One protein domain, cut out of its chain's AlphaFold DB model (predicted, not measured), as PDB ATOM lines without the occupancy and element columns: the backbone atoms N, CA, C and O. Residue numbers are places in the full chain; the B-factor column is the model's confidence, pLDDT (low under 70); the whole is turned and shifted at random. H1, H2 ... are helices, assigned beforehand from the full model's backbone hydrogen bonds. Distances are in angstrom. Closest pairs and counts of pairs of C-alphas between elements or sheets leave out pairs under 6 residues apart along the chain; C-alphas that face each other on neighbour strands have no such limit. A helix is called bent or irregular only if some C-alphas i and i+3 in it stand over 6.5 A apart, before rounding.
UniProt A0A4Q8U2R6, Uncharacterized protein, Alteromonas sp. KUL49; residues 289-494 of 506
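AT A GLANCE: This is residues 289 to 494 of the 506 residues of an uncharacterized protein of Alteromonas sp. KUL49 (UniProt A0A4Q8U2R6). Helices H5, H6 and H7 make an up-and-down bundle, each running against the one before it, with H7 packed on both H5 and H6, and four more helices, H1 to H4, make a cluster at one end of the domain, by the first half of H5. The helical hairpin of H11 and H12 packs at a steep angle on H7, H11 on its residues 407 to 409 and H12 on its residues 404 to 408, while H13, loosely formed, packs on H6 with residues 487 to 491. The printed part has 206 residues with thirteen named helices, H1 to H13 in order along the chain, and no named strand; its class is all helix. The whole is compact, with a radius of gyration of the C-alphas of 17.8 A and spans of 52 by 41 by 32 A.

HOW THE PARTS SIT: The longest helix is H6, residues 371 to 391, which forms a helical hairpin with H7, residues 398 to 409. H6 and H7 touch, with the C-alphas of Ser 382 and Gly 402 closest at 4.0 A, and run opposite ways at a shallow tilt of 34.9 degrees, only just short of steep. H7 also touches H5, residues 347 to 364; they run the same way at a shallow tilt of 25 degrees, with the closest C-alphas, Gln 356 and Leu 403, 5.4 A apart. H5 and H6 are close but not clearly touching, with the C-alphas of Thr 364 and Arg 371 closest at 7.1 A. H7 is the hub, touching four helices. With residues 407 to 409 alone it touches H11, residues 446 to 456, at a steep tilt of 60 degrees, the C-alphas of Met 408 and Ala 450 being closest at 5.3 A. With residues 404 to 408 alone it touches H12, residues 461 to 469, where the C-alphas of Met 408 and Ile 467 are closest at 6.5 A. H11 and H12 form a helical hairpin at a shallow tilt of 9 degrees. H6 touches H13, residues 479 to 492, the C-alphas of Leu 388 and Gly 487 being closest at 6.4 A. H1, residues 289 to 298, touches H5 at Ile 294 and Gly 351, whose C-alphas are closest at 6.6 A. It forms a helical hairpin with H2, residues 304 to 312. H4, residues 338 to 345, touches H2, with the C-alphas of Ser 308 and Lys 339 closest at 5.5 A. H4 also touches H3, residues 315 to 328, with the C-alphas of Ala 325 and Ala 341 closest at 5.5 A. H8, residues 411 to 414, only just touches H5, H6 and H11, with 3 pairs of C-alphas within 8 A each. H9, residues 416 to 419, and H10, residues 434 to 437, touch no helix. Every O i to N i+4 pair is within hydrogen-bond range in H1 to H7, H11 and H12; H8, H9 and H10 are too short for such a pair. H13 has 3 of 10, and 6 of 11 O i to N i+3 pairs.

IN THESE COORDINATES: H6 spans 30.4 A from C-alpha 371 at (222.092, 162.262, 159.275) to C-alpha 391 at (209.227, 149.609, 134.809). H5 spans 26.0 A, H3 19.8 A, H7 16.7 A and H11 15.9 A. H1 begins at C-alpha 289 at (196.856, 167.649, 160.291). H13 spans 19.6 A and is irregular, with C-alphas 480 and 483 7.3 A apart.

THE WHOLE: The two C-alphas farthest apart, those of Asn 305 and Ser 429, are 53.7 A apart. The printed part has no cut. The link from H9 to H10, residues 420 to 433, is long. The mean pLDDT of the printed part is 80.8; 38 residues are under 70, among them residues 427 to 436 and 471 to 494.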
ATOM      1  N   SER A 289     197.265 167.175 161.612       81.75
ATOM      2  CA  SER A 289     196.856 167.649 160.291       81.75
ATOM      3  C   SER A 289     196.903 166.575 159.210       81.75
ATOM      4  O   SER A 289     195.926 166.351 158.502       81.75
ATOM      5  N   LEU A 290     198.019 165.849 159.128       85.62
ATOM      6  CA  LEU A 290     198.162 164.725 158.211       85.62
ATOM      7  C   LEU A 290     197.158 163.614 158.534       85.62
ATOM      8  O   LEU A 290     196.641 162.988 157.620       85.62
ATOM      9  N   THR A 291     196.860 163.382 159.813       85.44
ATOM     10  CA  THR A 291     195.876 162.368 160.223       85.44
ATOM     11  C   THR A 291     194.488 162.718 159.683       85.44
ATOM     12  O   THR A 291     193.887 161.891 159.012       85.44
ATOM     13  N   SER A 292     194.045 163.971 159.844       84.44
ATOM     14  CA  SER A 292     192.781 164.465 159.268       84.44
ATOM     15  C   SER A 292     192.726 164.318 157.741       84.44
ATOM     16  O   SER A 292     191.690 163.952 157.178       84.44
ATOM     17  N   ILE A 293     193.844 164.593 157.059       84.19
ATOM     18  CA  ILE A 293     193.958 164.424 155.606       84.19
ATOM     19  C   ILE A 293     193.851 162.936 155.237       84.19
ATOM     20  O   ILE A 293     193.063 162.585 154.364       84.19
ATOM     21  N   ILE A 294     194.588 162.050 155.917       82.38
ATOM     22  CA  ILE A 294     194.537 160.594 155.696       82.38
ATOM     23  C   ILE A 294     193.121 160.054 155.922       82.38
ATOM     24  O   ILE A 294     192.631 159.299 155.085       82.38
ATOM     25  N   ASP A 295     192.448 160.460 156.997       82.00
ATOM     26  CA  ASP A 295     191.078 160.030 157.298       82.00
ATOM     27  C   ASP A 295     190.112 160.456 156.178       82.00
ATOM     28  O   ASP A 295     189.268 159.677 155.728       82.00
ATOM     29  N   THR A 296     190.293 161.670 155.646       81.75
ATOM     30  CA  THR A 296     189.522 162.175 154.501       81.75
ATOM     31  C   THR A 296     189.801 161.367 153.230       81.75
ATOM     32  O   THR A 296     188.862 161.034 152.505       81.75
ATOM     33  N   LEU A 297     191.062 160.999 152.973       79.69
ATOM     34  CA  LEU A 297     191.473 160.163 151.835       79.69
ATOM     35  C   LEU A 297     190.935 158.725 151.921       79.69
ATOM     36  O   LEU A 297     190.695 158.105 150.889       79.69
ATOM     37  N   GLN A 298     190.742 158.197 153.132       75.25
ATOM     38  CA  GLN A 298     190.213 156.849 153.374       75.25
ATOM     39  C   GLN A 298     188.676 156.779 153.344       75.25
ATOM     40  O   GLN A 298     188.107 155.686 153.382       75.25
ATOM     41  N   SER A 299     187.987 157.921 153.263       78.69
ATOM     42  CA  SER A 299     186.526 157.968 153.192       78.69
ATOM     43  C   SER A 299     185.989 157.400 151.867       78.69
ATOM     44  O   SER A 299     186.547 157.615 150.793       78.69
ATOM     45  N   THR A 300     184.852 156.700 151.917       68.88
ATOM     46  CA  THR A 300     184.215 156.057 150.747       68.88
ATOM     47  C   THR A 300     183.782 157.047 149.660       68.88
ATOM     48  O   THR A 300     183.584 156.654 148.512       68.88
ATOM     49  N   LYS A 301     183.623 158.331 150.009       79.44
ATOM     50  CA  LYS A 301     183.335 159.436 149.086       79.44
ATOM     51  C   LYS A 301     184.201 160.642 149.444       79.44
ATOM     52  O   LYS A 301     183.772 161.528 150.180       79.44
ATOM     53  N   VAL A 302     185.411 160.679 148.896       80.75
ATOM     54  CA  VAL A 302     186.349 161.781 149.126       80.75
ATOM     55  C   VAL A 302     185.824 163.066 148.479       80.75
ATOM     56  O   VAL A 302     185.693 163.163 147.258       80.75
ATOM     57  N   ASN A 303     185.542 164.084 149.293       84.94
ATOM     58  CA  ASN A 303     185.216 165.419 148.801       84.94
ATOM     59  C   ASN A 303     186.513 166.181 148.488       84.94
ATOM     60  O   ASN A 303     187.185 166.669 149.398       84.94
ATOM     61  N   ILE A 304     186.843 166.307 147.198       85.69
ATOM     62  CA  ILE A 304     188.073 166.965 146.726       85.69
ATOM     63  C   ILE A 304     188.168 168.414 147.222       85.69
ATOM     64  O   ILE A 304     189.251 168.849 147.584       85.69
ATOM     65  N   ASN A 305     187.059 169.158 147.296       86.50
ATOM     66  CA  ASN A 305     187.099 170.547 147.768       86.50
ATOM     67  C   ASN A 305     187.477 170.623 149.255       86.50
ATOM     68  O   ASN A 305     188.260 171.485 149.645       86.50
ATOM     69  N   ASN A 306     186.952 169.702 150.070       87.44
ATOM     70  CA  ASN A 306     187.299 169.620 151.488       87.44
ATOM     71  C   ASN A 306     188.765 169.197 151.677       87.44
ATOM     72  O   ASN A 306     189.499 169.831 152.425       87.44
ATOM     73  N   LEU A 307     189.211 168.180 150.931       86.50
ATOM     74  CA  LEU A 307     190.600 167.716 150.939       86.50
ATOM     75  C   LEU A 307     191.576 168.830 150.531       86.50
ATOM     76  O   LEU A 307     192.576 169.048 151.206       86.50
ATOM     77  N   SER A 308     191.285 169.552 149.443       88.00
ATOM     78  CA  SER A 308     192.122 170.665 148.995       88.00
ATOM     79  C   SER A 308     192.203 171.762 150.049       88.00
ATOM     80  O   SER A 308     193.298 172.244 150.297       88.00
ATOM     81  N   LYS A 309     191.089 172.097 150.714       88.88
ATOM     82  CA  LYS A 309     191.080 173.091 151.794       88.88
ATOM     83  C   LYS A 309     191.940 172.659 152.988       88.88
ATOM     84  O   LYS A 309     192.750 173.446 153.454       88.88
ATOM     85  N   GLN A 310     191.823 171.407 153.432       87.44
ATOM     86  CA  GLN A 310     192.640 170.867 154.532       87.44
ATOM     87  C   GLN A 310     194.144 170.867 154.218       87.44
ATOM     88  O   GLN A 310     194.966 171.061 155.108       87.44
ATOM     89  N   ILE A 311     194.515 170.617 152.959       88.25
ATOM     90  CA  ILE A 311     195.912 170.685 152.513       88.25
ATOM     91  C   ILE A 311     196.395 172.140 152.475       88.25
ATOM     92  O   ILE A 311     197.524 172.412 152.876       88.25
ATOM     93  N   ASP A 312     195.550 173.061 152.010       88.56
ATOM     94  CA  ASP A 312     195.881 174.481 151.863       88.56
ATOM     95  C   ASP A 312     196.045 175.197 153.214       88.56
ATOM     96  O   ASP A 312     196.838 176.119 153.334       88.56
ATOM     97  N   GLU A 313     195.380 174.709 154.267       88.31
ATOM     98  CA  GLU A 313     195.584 175.156 155.657       88.31
ATOM     99  C   GLU A 313     197.006 174.861 156.193       88.31
ATOM    100  O   GLU A 313     197.389 175.364 157.252       88.31
ATOM    101  N   HIS A 314     197.808 174.061 155.479       86.50
ATOM    102  CA  HIS A 314     199.187 173.735 155.841       86.50
ATOM    103  C   HIS A 314     200.186 174.136 154.754       86.50
ATOM    104  O   HIS A 314     200.497 173.341 153.865       86.50
ATOM    105  N   ASP A 315     200.798 175.313 154.915       86.19
ATOM    106  CA  ASP A 315     201.773 175.897 153.979       86.19
ATOM    107  C   ASP A 315     202.828 174.899 153.479       86.19
ATOM    108  O   ASP A 315     203.094 174.819 152.283       86.19
ATOM    109  N   ALA A 316     203.409 174.086 154.369       87.25
ATOM    110  CA  ALA A 316     204.433 173.109 153.990       87.25
ATOM    111  C   ALA A 316     203.902 172.034 153.022       87.25
ATOM    112  O   ALA A 316     204.573 171.694 152.046       87.25
ATOM    113  N   PHE A 317     202.695 171.515 153.264       89.69
ATOM    114  CA  PHE A 317     202.056 170.526 152.391       89.69
ATOM    115  C   PHE A 317     201.579 171.159 151.086       89.69
ATOM    116  O   PHE A 317     201.756 170.557 150.025       89.69
ATOM    117  N   SER A 318     201.035 172.378 151.162       89.50
ATOM    118  CA  SER A 318     200.603 173.147 149.999       89.50
ATOM    119  C   SER A 318     201.785 173.422 149.059       89.50
ATOM    120  O   SER A 318     201.792 172.983 147.906       89.50
ATOM    121  N   HIS A 319     202.867 174.010 149.578       90.19
ATOM    122  CA  HIS A 319     204.084 174.281 148.812       90.19
ATOM    123  C   HIS A 319     204.719 173.021 148.222       90.19
ATOM    124  O   HIS A 319     205.109 173.030 147.052       90.19
ATOM    125  N   PHE A 320     204.812 171.938 149.000       90.38
ATOM    126  CA  PHE A 320     205.349 170.670 148.513       90.38
ATOM    127  C   PHE A 320     204.549 170.145 147.314       90.38
ATOM    128  O   PHE A 320     205.133 169.876 146.264       90.38
ATOM    129  N   LEU A 321     203.219 170.060 147.428       89.94
ATOM    130  CA  LEU A 321     202.377 169.524 146.357       89.94
ATOM    131  C   LEU A 321     202.368 170.402 145.105       89.94
ATOM    132  O   LEU A 321     202.444 169.862 144.003       89.94
ATOM    133  N   LEU A 322     202.303 171.730 145.250       90.75
ATOM    134  CA  LEU A 322     202.355 172.652 144.109       90.75
ATOM    135  C   LEU A 322     203.705 172.571 143.393       90.75
ATOM    136  O   LEU A 322     203.748 172.501 142.162       90.75
ATOM    137  N   SER A 323     204.805 172.524 144.150       88.69
ATOM    138  CA  SER A 323     206.150 172.394 143.591       88.69
ATOM    139  C   SER A 323     206.315 171.073 142.843       88.69
ATOM    140  O   SER A 323     206.767 171.079 141.698       88.69
ATOM    141  N   SER A 324     205.922 169.948 143.448       86.12
ATOM    142  CA  SER A 324     205.977 168.638 142.791       86.12
ATOM    143  C   SER A 324     205.110 168.610 141.532       86.12
ATOM    144  O   SER A 324     205.608 168.265 140.464       86.12
ATOM    145  N   ALA A 325     203.855 169.071 141.617       85.81
ATOM    146  CA  ALA A 325     202.934 169.082 140.480       85.81
ATOM    147  C   ALA A 325     203.439 169.953 139.323       85.81
ATOM    148  O   ALA A 325     203.221 169.616 138.160       85.81
ATOM    149  N   SER A 326     204.125 171.056 139.627       84.94
ATOM    150  CA  SER A 326     204.727 171.937 138.620       84.94
ATOM    151  C   SER A 326     205.899 171.274 137.885       84.94
ATOM    152  O   SER A 326     206.064 171.498 136.690       84.94
ATOM    153  N   HIS A 327     206.686 170.439 138.572       82.19
ATOM    154  CA  HIS A 327     207.839 169.748 137.981       82.19
ATOM    155  C   HIS A 327     207.455 168.471 137.218       82.19
ATOM    156  O   HIS A 327     208.024 168.202 136.162       82.19
ATOM    157  N   ASP A 328     206.499 167.692 137.732       76.44
ATOM    158  CA  ASP A 328     206.133 166.389 137.155       76.44
ATOM    159  C   ASP A 328     205.087 166.475 136.039       76.44
ATOM    160  O   ASP A 328     204.847 165.486 135.339       76.44
ATOM    161  N   ASN A 329     204.411 167.616 135.861       74.00
ATOM    162  CA  ASN A 329     203.435 167.712 134.785       74.00
ATOM    163  C   ASN A 329     204.131 167.751 133.415       74.00
ATOM    164  O   ASN A 329     205.185 168.353 133.229       74.00
ATOM    165  N   ARG A 330     203.495 167.113 132.425       72.19
ATOM    166  CA  ARG A 330     204.041 166.910 131.072       72.19
ATOM    167  C   ARG A 330     204.451 168.206 130.359       72.19
ATOM    168  O   ARG A 330     205.266 168.150 129.445       72.19
ATOM    169  N   LEU A 331     203.858 169.337 130.738       72.56
ATOM    170  CA  LEU A 331     204.081 170.644 130.121       72.56
ATOM    171  C   LEU A 331     205.015 171.545 130.954       72.56
ATOM    172  O   LEU A 331     205.291 172.659 130.523       72.56
ATOM    173  N   GLN A 332     205.471 171.083 132.127       74.25
ATOM    174  CA  GLN A 332     206.206 171.853 133.143       74.25
ATOM    175  C   GLN A 332     205.566 173.212 133.472       74.25
ATOM    176  O   GLN A 332     206.244 174.193 133.778       74.25
ATOM    177  N   LEU A 333     204.234 173.285 133.387       79.62
ATOM    178  CA  LEU A 333     203.500 174.510 133.679       79.62
ATOM    179  C   LEU A 333     203.417 174.722 135.192       79.62
ATOM    180  O   LEU A 333     203.183 173.760 135.928       79.62
ATOM    181  N   PRO A 334     203.551 175.964 135.681       81.94
ATOM    182  CA  PRO A 334     203.390 176.243 137.097       81.94
ATOM    183  C   PRO A 334     201.954 175.928 137.530       81.94
ATOM    184  O   PRO A 334     200.987 176.457 136.979       81.94
ATOM    185  N   VAL A 335     201.814 175.056 138.526       83.38
ATOM    186  CA  VAL A 335     200.539 174.735 139.171       83.38
ATOM    187  C   VAL A 335     200.390 175.648 140.382       83.38
ATOM    188  O   VAL A 335     201.196 175.589 141.305       83.38
ATOM    189  N   SER A 336     199.357 176.490 140.385       85.81
ATOM    190  CA  SER A 336     199.086 177.459 141.461       85.81
ATOM    191  C   SER A 336     197.937 177.054 142.385       85.81
ATOM    192  O   SER A 336     197.690 177.719 143.385       85.81
ATOM    193  N   ASN A 337     197.221 175.972 142.063       89.00
ATOM    194  CA  ASN A 337     196.028 175.549 142.787       89.00
ATOM    195  C   ASN A 337     196.155 174.102 143.282       89.00
ATOM    196  O   ASN A 337     196.349 173.177 142.491       89.00
ATOM    197  N   ILE A 338     195.958 173.886 144.587       89.94
ATOM    198  CA  ILE A 338     196.004 172.556 145.212       89.94
ATOM    199  C   ILE A 338     194.988 171.602 144.601       89.94
ATOM    200  O   ILE A 338     195.294 170.432 144.379       89.94
ATOM    201  N   LYS A 339     193.797 172.086 144.248       89.81
ATOM    202  CA  LYS A 339     192.792 171.261 143.575       89.81
ATOM    203  C   LYS A 339     193.308 170.719 142.243       89.81
ATOM    204  O   LYS A 339     193.091 169.551 141.930       89.81
ATOM    205  N   GLN A 340     194.030 171.538 141.481       87.19
ATOM    206  CA  GLN A 340     194.650 171.120 140.223       87.19
ATOM    207  C   GLN A 340     195.774 170.103 140.466       87.19
ATOM    208  O   GLN A 340     195.845 169.102 139.752       87.19
ATOM    209  N   ALA A 341     196.601 170.305 141.496       87.25
ATOM    210  CA  ALA A 341     197.643 169.350 141.880       87.25
ATOM    211  C   ALA A 341     197.043 167.983 142.264       87.25
ATOM    212  O   ALA A 341     197.482 166.946 141.764       87.25
ATOM    213  N   VAL A 342     195.980 167.982 143.074       88.44
ATOM    214  CA  VAL A 342     195.272 166.760 143.489       88.44
ATOM    215  C   VAL A 342     194.662 166.027 142.296       88.44
ATOM    216  O   VAL A 342     194.767 164.805 142.219       88.44
ATOM    217  N   LEU A 343     194.069 166.746 141.339       85.69
ATOM    218  CA  LEU A 343     193.522 166.144 140.118       85.69
ATOM    219  C   LEU A 343     194.612 165.594 139.186       85.69
ATOM    220  O   LEU A 343     194.392 164.580 138.534       85.69
ATOM    221  N   THR A 344     195.787 166.229 139.150       83.75
ATOM    222  CA  THR A 344     196.928 165.788 138.327       83.75
ATOM    223  C   THR A 344     197.487 164.451 138.805       83.75
ATOM    224  O   THR A 344     197.741 163.553 138.004       83.75
ATOM    225  N   TYR A 345     197.673 164.305 140.117       83.12
ATOM    226  CA  TYR A 345     198.250 163.092 140.695       83.12
ATOM    227  C   TYR A 345     197.215 162.012 141.015       83.12
ATOM    228  O   TYR A 345     197.539 160.825 140.991       83.12
ATOM    229  N   GLY A 346     195.980 162.405 141.308       85.75
ATOM    230  CA  GLY A 346     194.977 161.522 141.881       85.75
ATOM    231  C   GLY A 346     195.135 161.366 143.396       85.75
ATOM    232  O   GLY A 346     196.217 161.486 143.971       85.75
ATOM    233  N   ILE A 347     194.009 161.074 144.041       84.12
ATOM    234  CA  ILE A 347     193.825 161.093 145.498       84.12
ATOM    235  C   ILE A 347     194.768 160.107 146.215       84.12
ATOM    236  O   ILE A 347     195.395 160.467 147.209       84.12
ATOM    237  N   GLU A 348     194.933 158.893 145.680       79.00
ATOM    238  CA  GLU A 348     195.809 157.870 146.274       79.00
ATOM    239  C   GLU A 348     197.281 158.309 146.303       79.00
ATOM    240  O   GLU A 348     197.945 158.202 147.334       79.00
ATOM    241  N   ARG A 349     197.787 158.864 145.194       86.38
ATOM    242  CA  ARG A 349     199.193 159.287 145.089       86.38
ATOM    243  C   ARG A 349     199.493 160.474 145.996       86.38
ATOM    244  O   ARG A 349     200.553 160.506 146.610       86.38
ATOM    245  N   VAL A 350     198.556 161.419 146.105       89.00
ATOM    246  CA  VAL A 350     198.679 162.569 147.015       89.00
ATOM    247  C   VAL A 350     198.831 162.102 148.461       89.00
ATOM    248  O   VAL A 350     199.693 162.613 149.170       89.00
ATOM    249  N   GLY A 351     198.051 161.101 148.883       88.38
ATOM    250  CA  GLY A 351     198.179 160.504 150.212       88.38
ATOM    251  C   GLY A 351     199.578 159.963 150.480       88.38
ATOM    252  O   GLY A 351     200.221 160.374 151.445       88.38
ATOM    253  N   ASP A 352     200.077 159.100 149.592       89.81
ATOM    254  CA  ASP A 352     201.414 158.513 149.730       89.81
ATOM    255  C   ASP A 352     202.515 159.592 149.763       89.81
ATOM    256  O   ASP A 352     203.421 159.533 150.598       89.81
ATOM    257  N   MET A 353     202.414 160.613 148.902       91.19
ATOM    258  CA  MET A 353     203.371 161.724 148.831       91.19
ATOM    259  C   MET A 353     203.396 162.557 150.115       91.19
ATOM    260  O   MET A 353     204.473 162.850 150.634       91.19
ATOM    261  N   LEU A 354     202.226 162.920 150.651       91.44
ATOM    262  CA  LEU A 354     202.123 163.704 151.884       91.44
ATOM    263  C   LEU A 354     202.643 162.928 153.096       91.44
ATOM    264  O   LEU A 354     203.354 163.492 153.933       91.44
ATOM    265  N   VAL A 355     202.349 161.626 153.174       92.38
ATOM    266  CA  VAL A 355     202.900 160.757 154.219       92.38
ATOM    267  C   VAL A 355     204.419 160.685 154.107       92.38
ATOM    268  O   VAL A 355     205.104 160.851 155.115       92.38
ATOM    269  N   GLN A 356     204.958 160.465 152.904       92.38
ATOM    270  CA  GLN A 356     206.401 160.363 152.690       92.38
ATOM    271  C   GLN A 356     207.120 161.662 153.068       92.38
ATOM    272  O   GLN A 356     208.136 161.621 153.766       92.38
ATOM    273  N   PHE A 357     206.576 162.807 152.645       91.81
ATOM    274  CA  PHE A 357     207.099 164.130 152.969       91.81
ATOM    275  C   PHE A 357     207.132 164.358 154.485       91.81
ATOM    276  O   PHE A 357     208.201 164.579 155.058       91.81
ATOM    277  N   ALA A 358     205.991 164.189 155.161       91.62
ATOM    278  CA  ALA A 358     205.898 164.368 156.607       91.62
ATOM    279  C   ALA A 358     206.791 163.384 157.383       91.62
ATOM    280  O   ALA A 358     207.402 163.748 158.392       91.62
ATOM    281  N   LEU A 359     206.897 162.132 156.924       93.50
ATOM    282  CA  LEU A 359     207.785 161.134 157.514       93.50
ATOM    283  C   LEU A 359     209.245 161.576 157.411       93.50
ATOM    284  O   LEU A 359     209.962 161.532 158.411       93.50
ATOM    285  N   MET A 360     209.683 162.054 156.246       93.81
ATOM    286  CA  MET A 360     211.043 162.564 156.070       93.81
ATOM    287  C   MET A 360     211.321 163.798 156.932       93.81
ATOM    288  O   MET A 360     212.387 163.869 157.548       93.81
ATOM    289  N   GLU A 361     210.376 164.727 157.086       90.25
ATOM    290  CA  GLU A 361     210.532 165.844 158.029       90.25
ATOM    291  C   GLU A 361     210.735 165.344 159.471       90.25
ATOM    292  O   GLU A 361     211.652 165.776 160.177       90.25
ATOM    293  N   ARG A 362     209.938 164.358 159.905       90.44
ATOM    294  CA  ARG A 362     210.034 163.771 161.255       90.44
ATOM    295  C   ARG A 362     211.306 162.953 161.473       90.44
ATOM    296  O   ARG A 362     211.864 162.996 162.570       90.44
ATOM    297  N   LEU A 363     211.778 162.210 160.472       92.44
ATOM    298  CA  LEU A 363     213.013 161.419 160.558       92.44
ATOM    299  C   LEU A 363     214.254 162.321 160.603       92.44
ATOM    300  O   LEU A 363     215.254 161.995 161.251       92.44
ATOM    301  N   THR A 364     214.183 163.478 159.945       92.44
ATOM    302  CA  THR A 364     215.325 164.374 159.756       92.44
ATOM    303  C   THR A 364     215.346 165.564 160.711       92.44
ATOM    304  O   THR A 364     216.318 166.318 160.696       92.44
ATOM    305  N   GLN A 365     214.362 165.709 161.600       90.12
ATOM    306  CA  GLN A 365     214.296 166.819 162.559       90.12
ATOM    307  C   GLN A 365     215.516 166.925 163.495       90.12
ATOM    308  O   GLN A 365     215.795 168.003 164.009       90.12
ATOM    309  N   HIS A 366     216.248 165.825 163.740       91.94
ATOM    310  CA  HIS A 366     217.381 165.816 164.671       91.94
ATOM    311  C   HIS A 366     218.724 165.575 164.005       91.94
ATOM    312  O   HIS A 366     218.906 164.582 163.301       91.94
ATOM    313  N   TYR A 367     219.695 166.432 164.320       91.81
ATOM    314  CA  TYR A 367     221.086 166.268 163.925       91.81
ATOM    315  C   TYR A 367     221.766 165.112 164.674       91.81
ATOM    316  O   TYR A 367     221.647 164.960 165.888       91.81
ATOM    317  N   TYR A 368     222.509 164.304 163.926       92.75
ATOM    318  CA  TYR A 368     223.473 163.301 164.383       92.75
ATOM    319  C   TYR A 368     224.485 163.090 163.240       92.75
ATOM    320  O   TYR A 368     224.166 163.446 162.100       92.75
ATOM    321  N   PRO A 369     225.686 162.531 163.480       91.88
ATOM    322  CA  PRO A 369     226.765 162.588 162.491       91.88
ATOM    323  C   PRO A 369     226.422 161.925 161.149       91.88
ATOM    324  O   PRO A 369     226.773 162.451 160.100       91.88
ATOM    325  N   LEU A 370     225.669 160.819 161.167       92.25
ATOM    326  CA  LEU A 370     225.253 160.106 159.954       92.25
ATOM    327  C   LEU A 370     224.000 160.674 159.269       92.25
ATOM    328  O   LEU A 370     223.606 160.147 158.234       92.25
ATOM    329  N   ARG A 371     223.375 161.742 159.788       93.19
ATOM    330  CA  ARG A 371     222.092 162.262 159.275       93.19
ATOM    331  C   ARG A 371     222.115 162.537 157.776       93.19
ATOM    332  O   ARG A 371     221.210 162.101 157.077       93.19
ATOM    333  N   ALA A 372     223.119 163.267 157.289       92.00
ATOM    334  CA  ALA A 372     223.194 163.646 155.877       92.00
ATOM    335  C   ALA A 372     223.275 162.412 154.966       92.00
ATOM    336  O   ALA A 372     222.548 162.326 153.981       92.00
ATOM    337  N   LEU A 373     224.081 161.421 155.358       92.12
ATOM    338  CA  LEU A 373     224.190 160.152 154.644       92.12
ATOM    339  C   LEU A 373     222.880 159.356 154.703       92.12
ATOM    340  O   LEU A 373     222.450 158.826 153.687       92.12
ATOM    341  N   SER A 374     222.214 159.305 155.863       92.81
ATOM    342  CA  SER A 374     220.907 158.653 156.001       92.81
ATOM    343  C   SER A 374     219.854 159.293 155.094       92.81
ATOM    344  O   SER A 374     219.088 158.568 154.466       92.81
ATOM    345  N   ILE A 375     219.835 160.629 154.987       94.25
ATOM    346  CA  ILE A 375     218.946 161.364 154.074       94.25
ATOM    347  C   ILE A 375     219.237 160.963 152.633       94.25
ATOM    348  O   ILE A 375     218.342 160.477 151.954       94.25
ATOM    349  N   GLN A 376     220.486 161.115 152.187       93.25
ATOM    350  CA  GLN A 376     220.877 160.818 150.808       93.25
ATOM    351  C   GLN A 376     220.572 159.368 150.430       93.25
ATOM    352  O   GLN A 376     219.955 159.124 149.398       93.25
ATOM    353  N   PHE A 377     220.941 158.417 151.290       90.69
ATOM    354  CA  PHE A 377     220.662 157.001 151.077       90.69
ATOM    355  C   PHE A 377     219.161 156.738 150.944       90.69
ATOM    356  O   PHE A 377     218.740 156.091 149.991       90.69
ATOM    357  N   THR A 378     218.351 157.274 151.861       92.12
ATOM    358  CA  THR A 378     216.893 157.075 151.852       92.12
ATOM    359  C   THR A 378     216.258 157.675 150.606       92.12
ATOM    360  O   THR A 378     215.446 157.015 149.966       92.12
ATOM    361  N   THR A 379     216.665 158.888 150.224       91.56
ATOM    362  CA  THR A 379     216.177 159.556 149.016       91.56
ATOM    363  C   THR A 379     216.530 158.755 147.766       91.56
ATOM    364  O   THR A 379     215.658 158.502 146.942       91.56
ATOM    365  N   ILE A 380     217.780 158.314 147.613       90.56
ATOM    366  CA  ILE A 380     218.192 157.506 146.454       90.56
ATOM    367  C   ILE A 380     217.408 156.189 146.424       90.56
ATOM    368  O   ILE A 380     216.863 155.815 145.386       90.56
ATOM    369  N   ALA A 381     217.294 155.522 147.574       88.06
ATOM    370  CA  ALA A 381     216.584 154.259 147.696       88.06
ATOM    371  C   ALA A 381     215.103 154.378 147.324       88.06
ATOM    372  O   ALA A 381     214.584 153.563 146.559       88.06
ATOM    373  N   SER A 382     214.425 155.420 147.815       90.00
ATOM    374  CA  SER A 382     213.020 155.649 147.497       90.00
ATOM    375  C   SER A 382     212.819 155.941 146.011       90.00
ATOM    376  O   SER A 382     211.903 155.389 145.410       90.00
ATOM    377  N   HIS A 383     213.684 156.756 145.395       87.69
ATOM    378  CA  HIS A 383     213.572 157.097 143.973       87.69
ATOM    379  C   HIS A 383     213.781 155.882 143.070       87.69
ATOM    380  O   HIS A 383     213.020 155.684 142.124       87.69
ATOM    381  N   ILE A 384     214.776 155.042 143.365       86.06
ATOM    382  CA  ILE A 384     215.015 153.847 142.553       86.06
ATOM    383  C   ILE A 384     213.828 152.884 142.659       86.06
ATOM    384  O   ILE A 384     213.388 152.362 141.637       86.06
ATOM    385  N   ALA A 385     213.244 152.705 143.845       84.69
ATOM    386  CA  ALA A 385     212.046 151.879 143.991       84.69
ATOM    387  C   ALA A 385     210.845 152.421 143.202       84.69
ATOM    388  O   ALA A 385     210.145 151.643 142.553       84.69
ATOM    389  N   SER A 386     210.638 153.740 143.180       87.12
ATOM    390  CA  SER A 386     209.612 154.371 142.339       87.12
ATOM    391  C   SER A 386     209.832 154.085 140.845       87.12
ATOM    392  O   SER A 386     208.889 153.741 140.122       87.12
ATOM    393  N   ILE A 387     211.081 154.169 140.374       85.50
ATOM    394  CA  ILE A 387     211.448 153.894 138.975       85.50
ATOM    395  C   ILE A 387     211.238 152.414 138.637       85.50
ATOM    396  O   ILE A 387     210.607 152.100 137.627       85.50
ATOM    397  N   LEU A 388     211.711 151.499 139.488       81.62
ATOM    398  CA  LEU A 388     211.529 150.056 139.301       81.62
ATOM    399  C   LEU A 388     210.046 149.683 139.270       81.62
ATOM    400  O   LEU A 388     209.621 148.937 138.392       81.62
ATOM    401  N   CYS A 389     209.233 150.263 140.155       83.25
ATOM    402  CA  CYS A 389     207.789 150.044 140.163       83.25
ATOM    403  C   CYS A 389     207.136 150.438 138.831       83.25
ATOM    404  O   CYS A 389     206.288 149.705 138.320       83.25
ATOM    405  N   THR A 390     207.577 151.555 138.245       82.56
ATOM    406  CA  THR A 390     207.101 152.032 136.938       82.56
ATOM    407  C   THR A 390     207.494 151.078 135.806       82.56
ATOM    408  O   THR A 390     206.712 150.856 134.886       82.56
ATOM    409  N   ARG A 391     208.698 150.495 135.861       82.12
ATOM    410  CA  ARG A 391     209.227 149.609 134.809       82.12
ATOM    411  C   ARG A 391     208.704 148.174 134.898       82.12
ATOM    412  O   ARG A 391     208.519 147.540 133.867       82.12
ATOM    413  N   CYS A 392     208.454 147.668 136.102       72.56
ATOM    414  CA  CYS A 392     208.101 146.265 136.339       72.56
ATOM    415  C   CYS A 392     206.586 145.989 136.374       72.56
ATOM    416  O   CYS A 392     206.191 144.872 136.702       72.56
ATOM    417  N   ASN A 393     205.743 146.986 136.067       67.88
ATOM    418  CA  ASN A 393     204.276 146.899 136.100       67.88
ATOM    419  C   ASN A 393     203.743 146.221 137.381       67.88
ATOM    420  O   ASN A 393     203.001 145.236 137.349       67.88
ATOM    421  N   LEU A 394     204.192 146.717 138.537       68.69
ATOM    422  CA  LEU A 394     203.736 146.223 139.834       68.69
ATOM    423  C   LEU A 394     202.340 146.798 140.132       68.69
ATOM    424  O   LEU A 394     202.057 147.941 139.790       68.69
ATOM    425  N   ASN A 395     201.475 146.057 140.840       74.94
ATOM    426  CA  ASN A 395     200.167 146.560 141.314       74.94
ATOM    427  C   ASN A 395     200.315 147.583 142.469       74.94
ATOM    428  O   ASN A 395     199.698 147.412 143.529       74.94
ATOM    429  N   LEU A 396     201.201 148.564 142.326       77.56
ATOM    430  CA  LEU A 396     201.536 149.614 143.282       77.56
ATOM    431  C   LEU A 396     201.783 150.910 142.508       77.56
ATOM    432  O   LEU A 396     202.253 150.883 141.372       77.56
ATOM    433  N   THR A 397     201.479 152.048 143.123       85.25
ATOM    434  CA  THR A 397     201.889 153.339 142.571       85.25
ATOM    435  C   THR A 397     203.391 153.541 142.822       85.25
ATOM    436  O   THR A 397     203.915 153.057 143.834       85.25
ATOM    437  N   PRO A 398     204.104 154.277 141.951       86.56
ATOM    438  CA  PRO A 398     205.494 154.656 142.203       86.56
ATOM    439  C   PRO A 398     205.675 155.385 143.545       86.56
ATOM    440  O   PRO A 398     206.655 155.159 144.246       86.56
ATOM    441  N   GLN A 399     204.708 156.213 143.945       89.44
ATOM    442  CA  GLN A 399     204.718 156.944 145.216       89.44
ATOM    443  C   GLN A 399     204.638 155.992 146.419       89.44
ATOM    444  O   GLN A 399     205.429 156.118 147.352       89.44
ATOM    445  N   ASN A 400     203.766 154.978 146.370       88.00
ATOM    446  CA  ASN A 400     203.687 153.950 147.410       88.00
ATOM    447  C   ASN A 400     204.991 153.139 147.501       88.00
ATOM    448  O   ASN A 400     205.486 152.867 148.593       88.00
ATOM    449  N   ALA A 401     205.596 152.802 146.356       86.38
ATOM    450  CA  ALA A 401     206.891 152.122 146.296       86.38
ATOM    451  C   ALA A 401     207.987 152.904 147.043       86.38
ATOM    452  O   ALA A 401     208.681 152.353 147.904       86.38
ATOM    453  N   GLY A 402     208.102 154.204 146.758       89.19
ATOM    454  CA  GLY A 402     209.026 155.100 147.448       89.19
ATOM    455  C   GLY A 402     208.716 155.247 148.942       89.19
ATOM    456  O   GLY A 402     209.633 155.233 149.770       89.19
ATOM    457  N   LEU A 403     207.434 155.317 149.313       91.56
ATOM    458  CA  LEU A 403     206.988 155.394 150.706       91.56
ATOM    459  C   LEU A 403     207.363 154.137 151.509       91.56
ATOM    460  O   LEU A 403     207.910 154.257 152.606       91.56
ATOM    461  N   ILE A 404     207.142 152.938 150.956       89.44
ATOM    462  CA  ILE A 404     207.541 151.662 151.578       89.44
ATOM    463  C   ILE A 404     209.038 151.675 151.891       89.44
ATOM    464  O   ILE A 404     209.437 151.367 153.016       89.44
ATOM    465  N   ILE A 405     209.870 152.070 150.922       87.75
ATOM    466  CA  ILE A 405     211.321 152.149 151.124       87.75
ATOM    467  C   ILE A 405     211.698 153.220 152.150       87.75
ATOM    468  O   ILE A 405     212.607 153.015 152.950       87.75
ATOM    469  N   THR A 406     210.965 154.328 152.208       92.44
ATOM    470  CA  THR A 406     211.195 155.361 153.225       92.44
ATOM    471  C   THR A 406     210.970 154.810 154.639       92.44
ATOM    472  O   THR A 406     211.812 155.012 155.516       92.44
ATOM    473  N   PHE A 407     209.904 154.028 154.865       92.19
ATOM    474  CA  PHE A 407     209.700 153.317 156.137       92.19
ATOM    475  C   PHE A 407     210.789 152.277 156.406       92.19
ATOM    476  O   PHE A 407     211.294 152.187 157.524       92.19
ATOM    477  N   MET A 408     211.193 151.526 155.385       88.00
ATOM    478  CA  MET A 408     212.291 150.561 155.476       88.00
ATOM    479  C   MET A 408     213.620 151.206 155.869       88.00
ATOM    480  O   MET A 408     214.417 150.587 156.565       88.00
ATOM    481  N   CYS A 409     213.873 152.444 155.456       90.31
ATOM    482  CA  CYS A 409     215.068 153.197 155.823       90.31
ATOM    483  C   CYS A 409     214.936 153.932 157.164       90.31
ATOM    484  O   CYS A 409     215.946 154.386 157.703       90.31
ATOM    485  N   ALA A 410     213.735 154.016 157.751       92.38
ATOM    486  CA  ALA A 410     213.504 154.705 159.018       92.38
ATOM    487  C   ALA A 410     214.448 154.273 160.161       92.38
ATOM    488  O   ALA A 410     214.889 155.157 160.903       92.38
ATOM    489  N   PRO A 411     214.859 152.991 160.302       90.44
ATOM    490  CA  PRO A 411     215.804 152.585 161.342       90.44
ATOM    491  C   PRO A 411     217.174 153.281 161.279       90.44
ATOM    492  O   PRO A 411     217.792 153.482 162.328       90.44
ATOM    493  N   LEU A 412     217.607 153.791 160.114       90.19
ATOM    494  CA  LEU A 412     218.794 154.661 160.001       90.19
ATOM    495  C   LEU A 412     218.677 155.925 160.869       90.19
ATOM    496  O   LEU A 412     219.682 156.493 161.308       90.19
ATOM    497  N   PHE A 413     217.444 156.358 161.127       91.94
ATOM    498  CA  PHE A 413     217.106 157.544 161.898       91.94
ATOM    499  C   PHE A 413     216.524 157.236 163.279       91.94
ATOM    500  O   PHE A 413     216.358 158.171 164.062       91.94
ATOM    501  N   THR A 414     216.212 155.992 163.628       90.19
ATOM    502  CA  THR A 414     215.610 155.685 164.939       90.19
ATOM    503  C   THR A 414     216.527 154.887 165.843       90.19
ATOM    504  O   THR A 414     216.490 155.094 167.055       90.19
ATOM    505  N   LEU A 415     217.403 154.051 165.281       89.00
ATOM    506  CA  LEU A 415     218.276 153.191 166.070       89.00
ATOM    507  C   LEU A 415     219.300 154.022 166.862       89.00
ATOM    508  O   LEU A 415     220.137 154.702 166.253       89.00
ATOM    509  N   PRO A 416     219.304 153.944 168.210       87.25
ATOM    510  CA  PRO A 416     220.223 154.721 169.043       87.25
ATOM    511  C   PRO A 416     221.689 154.465 168.687       87.25
ATOM    512  O   PRO A 416     222.476 155.403 168.567       87.25
ATOM    513  N   GLY A 417     222.034 153.205 168.403       84.62
ATOM    514  CA  GLY A 417     223.390 152.799 168.040       84.62
ATOM    515  C   GLY A 417     223.958 153.529 166.821       84.62
ATOM    516  O   GLY A 417     225.165 153.734 166.771       84.62
ATOM    517  N   LEU A 418     223.123 153.978 165.874       88.81
ATOM    518  CA  LEU A 418     223.557 154.740 164.696       88.81
ATOM    519  C   LEU A 418     223.695 156.245 164.967       88.81
ATOM    520  O   LEU A 418     224.465 156.925 164.287       88.81
ATOM    521  N   LYS A 419     223.023 156.779 165.994       90.94
ATOM    522  CA  LYS A 419     223.079 158.211 166.350       90.94
ATOM    523  C   LYS A 419     224.439 158.668 166.854       90.94
ATOM    524  O   LYS A 419     224.732 159.859 166.832       90.94
ATOM    525  N   VAL A 420     225.262 157.729 167.304       90.31
ATOM    526  CA  VAL A 420     226.581 157.993 167.893       90.31
ATOM    527  C   VAL A 420     227.736 157.561 166.987       90.31
ATOM    528  O   VAL A 420     228.902 157.666 167.368       90.31
ATOM    529  N   ARG A 421     227.428 157.062 165.788       87.88
ATOM    530  CA  ARG A 421     228.419 156.612 164.807       87.88
ATOM    531  C   ARG A 421     228.803 157.756 163.885       87.88
ATOM    532  O   ARG A 421     227.978 158.606 163.577       87.88
ATOM    533  N   THR A 422     230.053 157.748 163.440       85.50
ATOM    534  CA  THR A 422     230.591 158.677 162.434       85.50
ATOM    535  C   THR A 422     230.730 158.028 161.055       85.50
ATOM    536  O   THR A 422     230.852 158.732 160.061       85.50
ATOM    537  N   SER A 423     230.658 156.698 160.988       85.31
ATOM    538  CA  SER A 423     230.642 155.896 159.765       85.31
ATOM    539  C   SER A 423     229.629 154.756 159.900       85.31
ATOM    540  O   SER A 423     229.355 154.289 161.012       85.31
ATOM    541  N   LEU A 424     229.050 154.318 158.779       82.12
ATOM    542  CA  LEU A 424     228.165 153.154 158.773       82.12
ATOM    543  C   LEU A 424     228.991 151.889 159.051       82.12
ATOM    544  O   LEU A 424     230.001 151.670 158.378       82.12
ATOM    545  N   PRO A 425     228.596 151.052 160.026       77.12
ATOM    546  CA  PRO A 425     229.311 149.822 160.334       77.12
ATOM    547  C   PRO A 425     228.932 148.740 159.318       77.12
ATOM    548  O   PRO A 425     228.151 147.850 159.633       77.12
ATOM    549  N   VAL A 426     229.443 148.842 158.089       76.50
ATOM    550  CA  VAL A 426     229.101 147.904 157.013       76.50
ATOM    551  C   VAL A 426     229.837 146.575 157.211       76.50
ATOM    552  O   VAL A 426     231.065 146.543 157.301       76.50
ATOM    553  N   GLY A 427     229.090 145.479 157.300       68.50
ATOM    554  CA  GLY A 427     229.593 144.120 157.172       68.50
ATOM    555  C   GLY A 427     229.815 143.794 155.699       68.50
ATOM    556  O   GLY A 427     228.902 143.912 154.891       68.50
ATOM    557  N   LEU A 428     231.039 143.396 155.347       65.75
ATOM    558  CA  LEU A 428     231.390 142.983 153.980       65.75
ATOM    559  C   LEU A 428     231.100 141.494 153.717       65.75
ATOM    560  O   LEU A 428     231.411 140.982 152.647       65.75
ATOM    561  N   SER A 429     230.547 140.780 154.700       58.47
ATOM    562  CA  SER A 429     230.282 139.345 154.624       58.47
ATOM    563  C   SER A 429     228.801 139.077 154.353       58.47
ATOM    564  O   SER A 429     227.970 139.273 155.239       58.47
ATOM    565  N   GLY A 430     228.489 138.570 153.159       61.50
ATOM    566  CA  GLY A 430     227.157 138.078 152.791       61.50
ATOM    567  C   GLY A 430     226.361 139.009 151.872       61.50
ATOM    568  O   GLY A 430     226.849 140.051 151.437       61.50
ATOM    569  N   TYR A 431     225.132 138.595 151.555       60.69
ATOM    570  CA  TYR A 431     224.186 139.385 150.765       60.69
ATOM    571  C   TYR A 431     223.804 140.669 151.500       60.69
ATOM    572  O   TYR A 431     223.715 140.685 152.733       60.69
ATOM    573  N   PHE A 432     223.540 141.731 150.740       61.59
ATOM    574  CA  PHE A 432     223.039 142.968 151.318       61.59
ATOM    575  C   PHE A 432     221.630 142.707 151.881       61.59
ATOM    576  O   PHE A 432     220.693 142.343 151.180       61.59
ATOM    577  N   GLN A 433     221.492 142.800 153.196       64.81
ATOM    578  CA  GLN A 433     220.211 142.845 153.890       64.81
ATOM    579  C   GLN A 433     220.373 143.863 155.009       64.81
ATOM    580  O   GLN A 433     221.396 143.835 155.686       64.81
ATOM    581  N   PRO A 434     219.382 144.709 155.310       64.94
ATOM    582  CA  PRO A 434     219.520 145.710 156.371       64.94
ATOM    583  C   PRO A 434     220.049 145.146 157.705       64.94
ATOM    584  O   PRO A 434     220.871 145.777 158.363       64.94
ATOM    585  N   ASN A 435     219.623 143.930 158.063       66.19
ATOM    586  CA  ASN A 435     220.040 143.222 159.275       66.19
ATOM    587  C   ASN A 435     221.479 142.676 159.242       66.19
ATOM    588  O   ASN A 435     222.127 142.642 160.283       66.19
ATOM    589  N   SER A 436     221.968 142.218 158.087       66.81
ATOM    590  CA  SER A 436     223.313 141.632 157.936       66.81
ATOM    591  C   SER A 436     224.354 142.665 157.502       66.81
ATOM    592  O   SER A 436     225.521 142.583 157.875       66.81
ATOM    593  N   THR A 437     223.929 143.660 156.725       70.56
ATOM    594  CA  THR A 437     224.759 144.727 156.170       70.56
ATOM    595  C   THR A 437     225.276 145.648 157.253       70.56
ATOM    596  O   THR A 437     226.405 146.109 157.145       70.56
ATOM    597  N   PHE A 438     224.492 145.947 158.287       73.75
ATOM    598  CA  PHE A 438     224.959 146.788 159.380       73.75
ATOM    599  C   PHE A 438     225.322 145.916 160.580       73.75
ATOM    600  O   PHE A 438     224.457 145.274 161.164       73.75
ATOM    601  N   ASN A 439     226.592 145.942 160.993       71.38
ATOM    602  CA  ASN A 439     227.096 145.273 162.196       71.38
ATOM    603  C   ASN A 439     226.570 145.978 163.463       71.38
ATOM    604  O   ASN A 439     227.307 146.667 164.179       71.38
ATOM    605  N   LEU A 440     225.268 145.857 163.709       73.31
ATOM    606  CA  LEU A 440     224.542 146.468 164.812       73.31
ATOM    607  C   LEU A 440     224.014 145.380 165.741       73.31
ATOM    608  O   LEU A 440     223.475 144.371 165.305       73.31
ATOM    609  N   ILE A 441     224.144 145.619 167.044       70.00
ATOM    610  CA  ILE A 441     223.429 144.839 168.051       70.00
ATOM    611  C   ILE A 441     222.048 145.483 168.159       70.00
ATOM    612  O   ILE A 441     221.950 146.648 168.553       70.00
ATOM    613  N   LEU A 442     221.014 144.758 167.741       70.44
ATOM    614  CA  LEU A 442     219.631 145.224 167.726       70.44
ATOM    615  C   LEU A 442     218.805 144.411 168.730       70.44
ATOM    616  O   LEU A 442     218.926 143.190 168.773       70.44
ATOM    617  N   ASP A 443     217.921 145.080 169.472       67.50
ATOM    618  CA  ASP A 443     216.921 144.443 170.348       67.50
ATOM    619  C   ASP A 443     215.668 144.001 169.546       67.50
ATOM    620  O   ASP A 443     214.538 144.115 170.012       67.50
ATOM    621  N   GLY A 444     215.856 143.562 168.295       73.88
ATOM    622  CA  GLY A 444     214.794 143.212 167.344       73.88
ATOM    623  C   GLY A 444     215.286 143.215 165.893       73.88
ATOM    624  O   GLY A 444     216.423 143.598 165.621       73.88
ATOM    625  N   GLN A 445     214.446 142.796 164.942       79.69
ATOM    626  CA  GLN A 445     214.805 142.858 163.521       79.69
ATOM    627  C   GLN A 445     214.573 144.272 162.969       79.69
ATOM    628  O   GLN A 445     213.615 144.953 163.333       79.69
ATOM    629  N   TRP A 446     215.408 144.706 162.024       84.56
ATOM    630  CA  TRP A 446     215.289 145.999 161.337       84.56
ATOM    631  C   TRP A 446     213.881 146.251 160.776       84.56
ATOM    632  O   TRP A 446     213.324 147.344 160.891       84.56
ATOM    633  N   HIS A 447     213.291 145.206 160.199       84.19
ATOM    634  CA  HIS A 447     211.974 145.239 159.573       84.19
ATOM    635  C   HIS A 447     210.836 145.358 160.589       84.19
ATOM    636  O   HIS A 447     209.795 145.918 160.254       84.19
ATOM    637  N   ASP A 448     211.031 144.897 161.826       86.00
ATOM    638  CA  ASP A 448     210.026 145.033 162.883       86.00
ATOM    639  C   ASP A 448     209.904 146.493 163.310       86.00
ATOM    640  O   ASP A 448     208.798 147.022 163.386       86.00
ATOM    641  N   VAL A 449     211.039 147.185 163.462       87.69
ATOM    642  CA  VAL A 449     211.071 148.625 163.761       87.69
ATOM    643  C   VAL A 449     210.397 149.429 162.642       87.69
ATOM    644  O   VAL A 449     209.588 150.319 162.910       87.69
ATOM    645  N   ALA A 450     210.703 149.106 161.381       89.81
ATOM    646  CA  ALA A 450     210.083 149.749 160.223       89.81
ATOM    647  C   ALA A 450     208.569 149.463 160.139       89.81
ATOM    648  O   ALA A 450     207.771 150.374 159.907       89.81
ATOM    649  N   GLY A 451     208.163 148.209 160.354       88.62
ATOM    650  CA  GLY A 451     206.773 147.761 160.272       88.62
ATOM    651  C   GLY A 451     205.900 148.291 161.410       88.62
ATOM    652  O   GLY A 451     204.734 148.633 161.187       88.62
ATOM    653  N   GLU A 452     206.462 148.420 162.614       90.38
ATOM    654  CA  GLU A 452     205.811 149.057 163.758       90.38
ATOM    655  C   GLU A 452     205.585 150.547 163.491       90.38
ATOM    656  O   GLU A 452     204.472 151.041 163.686       90.38
ATOM    657  N   LEU A 453     206.601 151.258 162.983       92.31
ATOM    658  CA  LEU A 453     206.467 152.670 162.627       92.31
ATOM    659  C   LEU A 453     205.394 152.869 161.550       92.31
ATOM    660  O   LEU A 453     204.513 153.705 161.728       92.31
ATOM    661  N   ALA A 454     205.407 152.061 160.488       91.25
ATOM    662  CA  ALA A 454     204.373 152.098 159.454       91.25
ATOM    663  C   ALA A 454     202.971 151.846 160.034       91.25
ATOM    664  O   ALA A 454     202.015 152.538 159.685       91.25
ATOM    665  N   GLY A 455     202.838 150.902 160.973       89.19
ATOM    666  CA  GLY A 455     201.580 150.663 161.683       89.19
ATOM    667  C   GLY A 455     201.092 151.879 162.469       89.19
ATOM    668  O   GLY A 455     199.922 152.243 162.370       89.19
ATOM    669  N   LYS A 456     201.987 152.547 163.200       90.44
ATOM    670  CA  LYS A 456     201.658 153.757 163.971       90.44
ATOM    671  C   LYS A 456     201.397 154.988 163.096       90.44
ATOM    672  O   LYS A 456     200.751 155.926 163.547       90.44
ATOM    673  N   TRP A 457     201.844 154.956 161.844       91.62
ATOM    674  CA  TRP A 457     201.546 155.940 160.801       91.62
ATOM    675  C   TRP A 457     200.330 155.562 159.944       91.62
ATOM    676  O   TRP A 457     200.193 156.036 158.816       91.62
ATOM    677  N   HIS A 458     199.462 154.691 160.470       87.06
ATOM    678  CA  HIS A 458     198.189 154.277 159.867       87.06
ATOM    679  C   HIS A 458     198.332 153.739 158.435       87.06
ATOM    680  O   HIS A 458     197.419 153.842 157.616       87.06
ATOM    681  N   GLN A 459     199.483 153.138 158.119       87.12
ATOM    682  CA  GLN A 459     199.697 152.533 156.814       87.12
ATOM    683  C   GLN A 459     198.869 151.260 156.663       87.12
ATOM    684  O   GLN A 459     198.736 150.459 157.598       87.12
ATOM    685  N   ALA A 460     198.353 151.045 155.452       83.31
ATOM    686  CA  ALA A 460     197.526 149.892 155.136       83.31
ATOM    687  C   ALA A 460     198.233 148.570 155.489       83.31
ATOM    688  O   ALA A 460     199.452 148.422 155.352       83.31
ATOM    689  N   LYS A 461     197.447 147.553 155.871       83.00
ATOM    690  CA  LYS A 461     197.958 146.209 156.210       83.00
ATOM    691  C   LYS A 461     198.876 145.646 155.119       83.00
ATOM    692  O   LYS A 461     199.882 145.013 155.425       83.00
ATOM    693  N   ARG A 462     198.562 145.928 153.852       78.62
ATOM    694  CA  ARG A 462     199.361 145.529 152.689       78.62
ATOM    695  C   ARG A 462     200.785 146.101 152.736       78.62
ATOM    696  O   ARG A 462     201.732 145.344 152.561       78.62
ATOM    697  N   THR A 463     200.936 147.395 153.017       81.31
ATOM    698  CA  THR A 463     202.230 148.087 153.153       81.31
ATOM    699  C   THR A 463     203.075 147.472 154.261       81.31
ATOM    700  O   THR A 463     204.245 147.160 154.060       81.31
ATOM    701  N   ARG A 464     202.450 147.186 155.406       82.56
ATOM    702  CA  ARG A 464     203.121 146.545 156.543       82.56
ATOM    703  C   ARG A 464     203.617 145.137 156.207       82.56
ATOM    704  O   ARG A 464     204.756 144.808 156.518       82.56
ATOM    705  N   ILE A 465     202.805 144.322 155.527       80.12
ATOM    706  CA  ILE A 465     203.217 142.979 155.079       80.12
ATOM    707  C   ILE A 465     204.425 143.070 154.137       80.12
ATOM    708  O   ILE A 465     205.366 142.295 154.283       80.12
ATOM    709  N   MET A 466     204.425 144.029 153.205       77.81
ATOM    710  CA  MET A 466     205.541 144.217 152.271       77.81
ATOM    711  C   MET A 466     206.847 144.583 152.993       77.81
ATOM    712  O   MET A 466     207.897 144.042 152.657       77.81
ATOM    713  N   ILE A 467     206.780 145.417 154.035       83.44
ATOM    714  CA  ILE A 467     207.933 145.743 154.889       83.44
ATOM    715  C   ILE A 467     208.489 144.481 155.563       83.44
ATOM    716  O   ILE A 467     209.684 144.209 155.451       83.44
ATOM    717  N   HIS A 468     207.634 143.672 156.196       80.00
ATOM    718  CA  HIS A 468     208.076 142.463 156.905       80.00
ATOM    719  C   HIS A 468     208.624 141.370 155.974       80.00
ATOM    720  O   HIS A 468     209.496 140.614 156.385       80.00
ATOM    721  N   GLN A 469     208.150 141.282 154.726       74.75
ATOM    722  CA  GLN A 469     208.600 140.261 153.769       74.75
ATOM    723  C   GLN A 469     209.838 140.650 152.955       74.75
ATOM    724  O   GLN A 469     210.429 139.793 152.304       74.75
ATOM    725  N   SER A 470     210.256 141.915 152.982       71.12
ATOM    726  CA  SER A 470     211.443 142.387 152.247       71.12
ATOM    727  C   SER A 470     212.772 141.778 152.736       71.12
ATOM    728  O   SER A 470     213.781 141.859 152.034       71.12
ATOM    729  N   SER A 471     212.767 141.148 153.915       64.31
ATOM    730  CA  SER A 471     213.881 140.399 154.514       64.31
ATOM    731  C   SER A 471     213.989 138.949 154.046       64.31
ATOM    732  O   SER A 471     214.932 138.258 154.431       64.31
ATOM    733  N   LEU A 472     213.034 138.471 153.247       67.06
ATOM    734  CA  LEU A 472     212.988 137.090 152.780       67.06
ATOM    735  C   LEU A 472     213.595 136.971 151.383       67.06
ATOM    736  O   LEU A 472     213.393 137.833 150.524       67.06
ATOM    737  N   LEU A 473     214.296 135.865 151.136       63.34
ATOM    738  CA  LEU A 473     214.754 135.513 149.792       63.34
ATOM    739  C   LEU A 473     213.553 135.267 148.873       63.34
ATOM    740  O   LEU A 473     212.497 134.826 149.327       63.34
ATOM    741  N   HIS A 474     213.718 135.468 147.561       64.44
ATOM    742  CA  HIS A 474     212.625 135.314 146.589       64.44
ATOM    743  C   HIS A 474     211.891 133.963 146.709       64.44
ATOM    744  O   HIS A 474     210.663 133.897 146.625       64.44
ATOM    745  N   HIS A 475     212.628 132.880 146.976       62.22
ATOM    746  CA  HIS A 475     212.054 131.546 147.153       62.22
ATOM    747  C   HIS A 475     211.261 131.376 148.465       62.22
ATOM    748  O   HIS A 475     210.377 130.523 148.517       62.22
ATOM    749  N   GLN A 476     211.528 132.202 149.482       64.38
ATOM    750  CA  GLN A 476     210.882 132.200 150.803       64.38
ATOM    751  C   GLN A 476     209.639 133.103 150.863       64.38
ATOM    752  O   GLN A 476     208.836 132.996 151.790       64.38
ATOM    753  N   VAL A 477     209.452 133.990 149.883       63.66
ATOM    754  CA  VAL A 477     208.254 134.831 149.780       63.66
ATOM    755  C   VAL A 477     207.053 133.981 149.350       63.66
ATOM    756  O   VAL A 477     207.139 133.175 148.423       63.66
ATOM    757  N   SER A 478     205.892 134.181 149.984       62.97
ATOM    758  CA  SER A 478     204.646 133.487 149.623       62.97
ATOM    759  C   SER A 478     204.285 133.691 148.145       62.97
ATOM    760  O   SER A 478     204.380 134.811 147.641       62.97
ATOM    761  N   ALA A 479     203.798 132.648 147.463       61.28
ATOM    762  CA  ALA A 479     203.513 132.666 146.019       61.28
ATOM    763  C   ALA A 479     202.624 133.844 145.561       61.28
ATOM    764  O   ALA A 479     202.901 134.454 144.530       61.28
ATOM    765  N   SER A 480     201.631 134.243 146.367       60.22
ATOM    766  CA  SER A 480     200.741 135.389 146.100       60.22
ATOM    767  C   SER A 480     201.453 136.750 146.063       60.22
ATOM    768  O   SER A 480     200.925 137.725 145.522       60.22
ATOM    769  N   LEU A 481     202.656 136.830 146.634       58.88
ATOM    770  CA  LEU A 481     203.456 138.043 146.761       58.88
ATOM    771  C   LEU A 481     204.746 137.991 145.934       58.88
ATOM    772  O   LEU A 481     205.318 139.048 145.713       58.88
ATOM    773  N   LYS A 482     205.154 136.844 145.367       59.09
ATOM    774  CA  LYS A 482     206.389 136.715 144.558       59.09
ATOM    775  C   LYS A 482     206.460 137.695 143.382       59.09
ATOM    776  O   LYS A 482     207.442 138.422 143.264       59.09
ATOM    777  N   LYS A 483     205.388 137.814 142.583       55.28
ATOM    778  CA  LYS A 483     205.309 138.767 141.449       55.28
ATOM    779  C   LYS A 483     205.393 140.238 141.895       55.28
ATOM    780  O   LYS A 483     205.751 141.105 141.113       55.28
ATOM    781  N   ARG A 484     205.058 140.518 143.162       52.75
ATOM    782  CA  ARG A 484     205.028 141.864 143.762       52.75
ATOM    783  C   ARG A 484     206.295 142.182 144.561       52.75
ATOM    784  O   ARG A 484     206.687 143.337 144.611       52.75
ATOM    785  N   ALA A 485     206.930 141.174 145.156       49.22
ATOM    786  CA  ALA A 485     208.155 141.273 145.942       49.22
ATOM    787  C   ALA A 485     209.413 141.335 145.063       49.22
ATOM    788  O   ALA A 485     210.385 141.965 145.463       49.22
ATOM    789  N   CYS A 486     209.375 140.754 143.854       44.47
ATOM    790  CA  CYS A 486     210.513 140.681 142.927       44.47
ATOM    791  C   CYS A 486     211.133 142.046 142.567       44.47
ATOM    792  O   CYS A 486     212.339 142.124 142.346       44.47
ATOM    793  N   GLY A 487     210.333 143.121 142.538       47.44
ATOM    794  CA  GLY A 487     210.814 144.484 142.263       47.44
ATOM    795  C   GLY A 487     211.419 145.218 143.470       47.44
ATOM    796  O   GLY A 487     212.074 146.238 143.287       47.44
ATOM    797  N   TYR A 488     211.213 144.717 144.695       46.28
ATOM    798  CA  TYR A 488     211.710 145.338 145.937       46.28
ATOM    799  C   TYR A 488     212.837 144.537 146.576       46.28
ATOM    800  O   TYR A 488     213.760 145.123 147.145       46.28
ATOM    801  N   SER A 489     212.802 143.205 146.441       47.16
ATOM    802  CA  SER A 489     213.938 142.362 146.798       47.16
ATOM    803  C   SER A 489     215.166 142.771 145.988       47.16
ATOM    804  O   SER A 489     216.252 142.831 146.526       47.16
ATOM    805  N   THR A 490     215.026 143.193 144.735       46.56
ATOM    806  CA  THR A 490     216.158 143.659 143.915       46.56
ATOM    807  C   THR A 490     216.895 144.882 144.478       46.56
ATOM    808  O   THR A 490     218.077 145.036 144.181       46.56
ATOM    809  N   PHE A 491     216.267 145.716 145.320       45.50
ATOM    810  CA  PHE A 491     216.926 146.904 145.879       45.50
ATOM    811  C   PHE A 491     217.823 146.603 147.088       45.50
ATOM    812  O   PHE A 491     218.888 147.198 147.231       45.50
ATOM    813  N   PHE A 492     217.417 145.669 147.954       43.72
ATOM    814  CA  PHE A 492     218.274 145.210 149.049       43.72
ATOM    815  C   PHE A 492     219.131 144.008 148.635       43.72
ATOM    816  O   PHE A 492     220.262 143.911 149.065       43.72
ATOM    817  N   TRP A 493     218.687 143.149 147.725       43.12
ATOM    818  CA  TRP A 493     219.328 141.868 147.415       43.12
ATOM    819  C   TRP A 493     220.159 141.871 146.128       43.12
ATOM    820  O   TRP A 493     220.266 140.844 145.457       43.12
ATOM    821  N   SER A 494     220.779 142.995 145.756       36.25
ATOM    822  CA  SER A 494     221.691 143.015 144.605       36.25
ATOM    823  C   SER A 494     223.060 142.416 144.964       36.25
ATOM    824  O   SER A 494     224.075 143.108 145.019       36.25
TER     825      SER A 494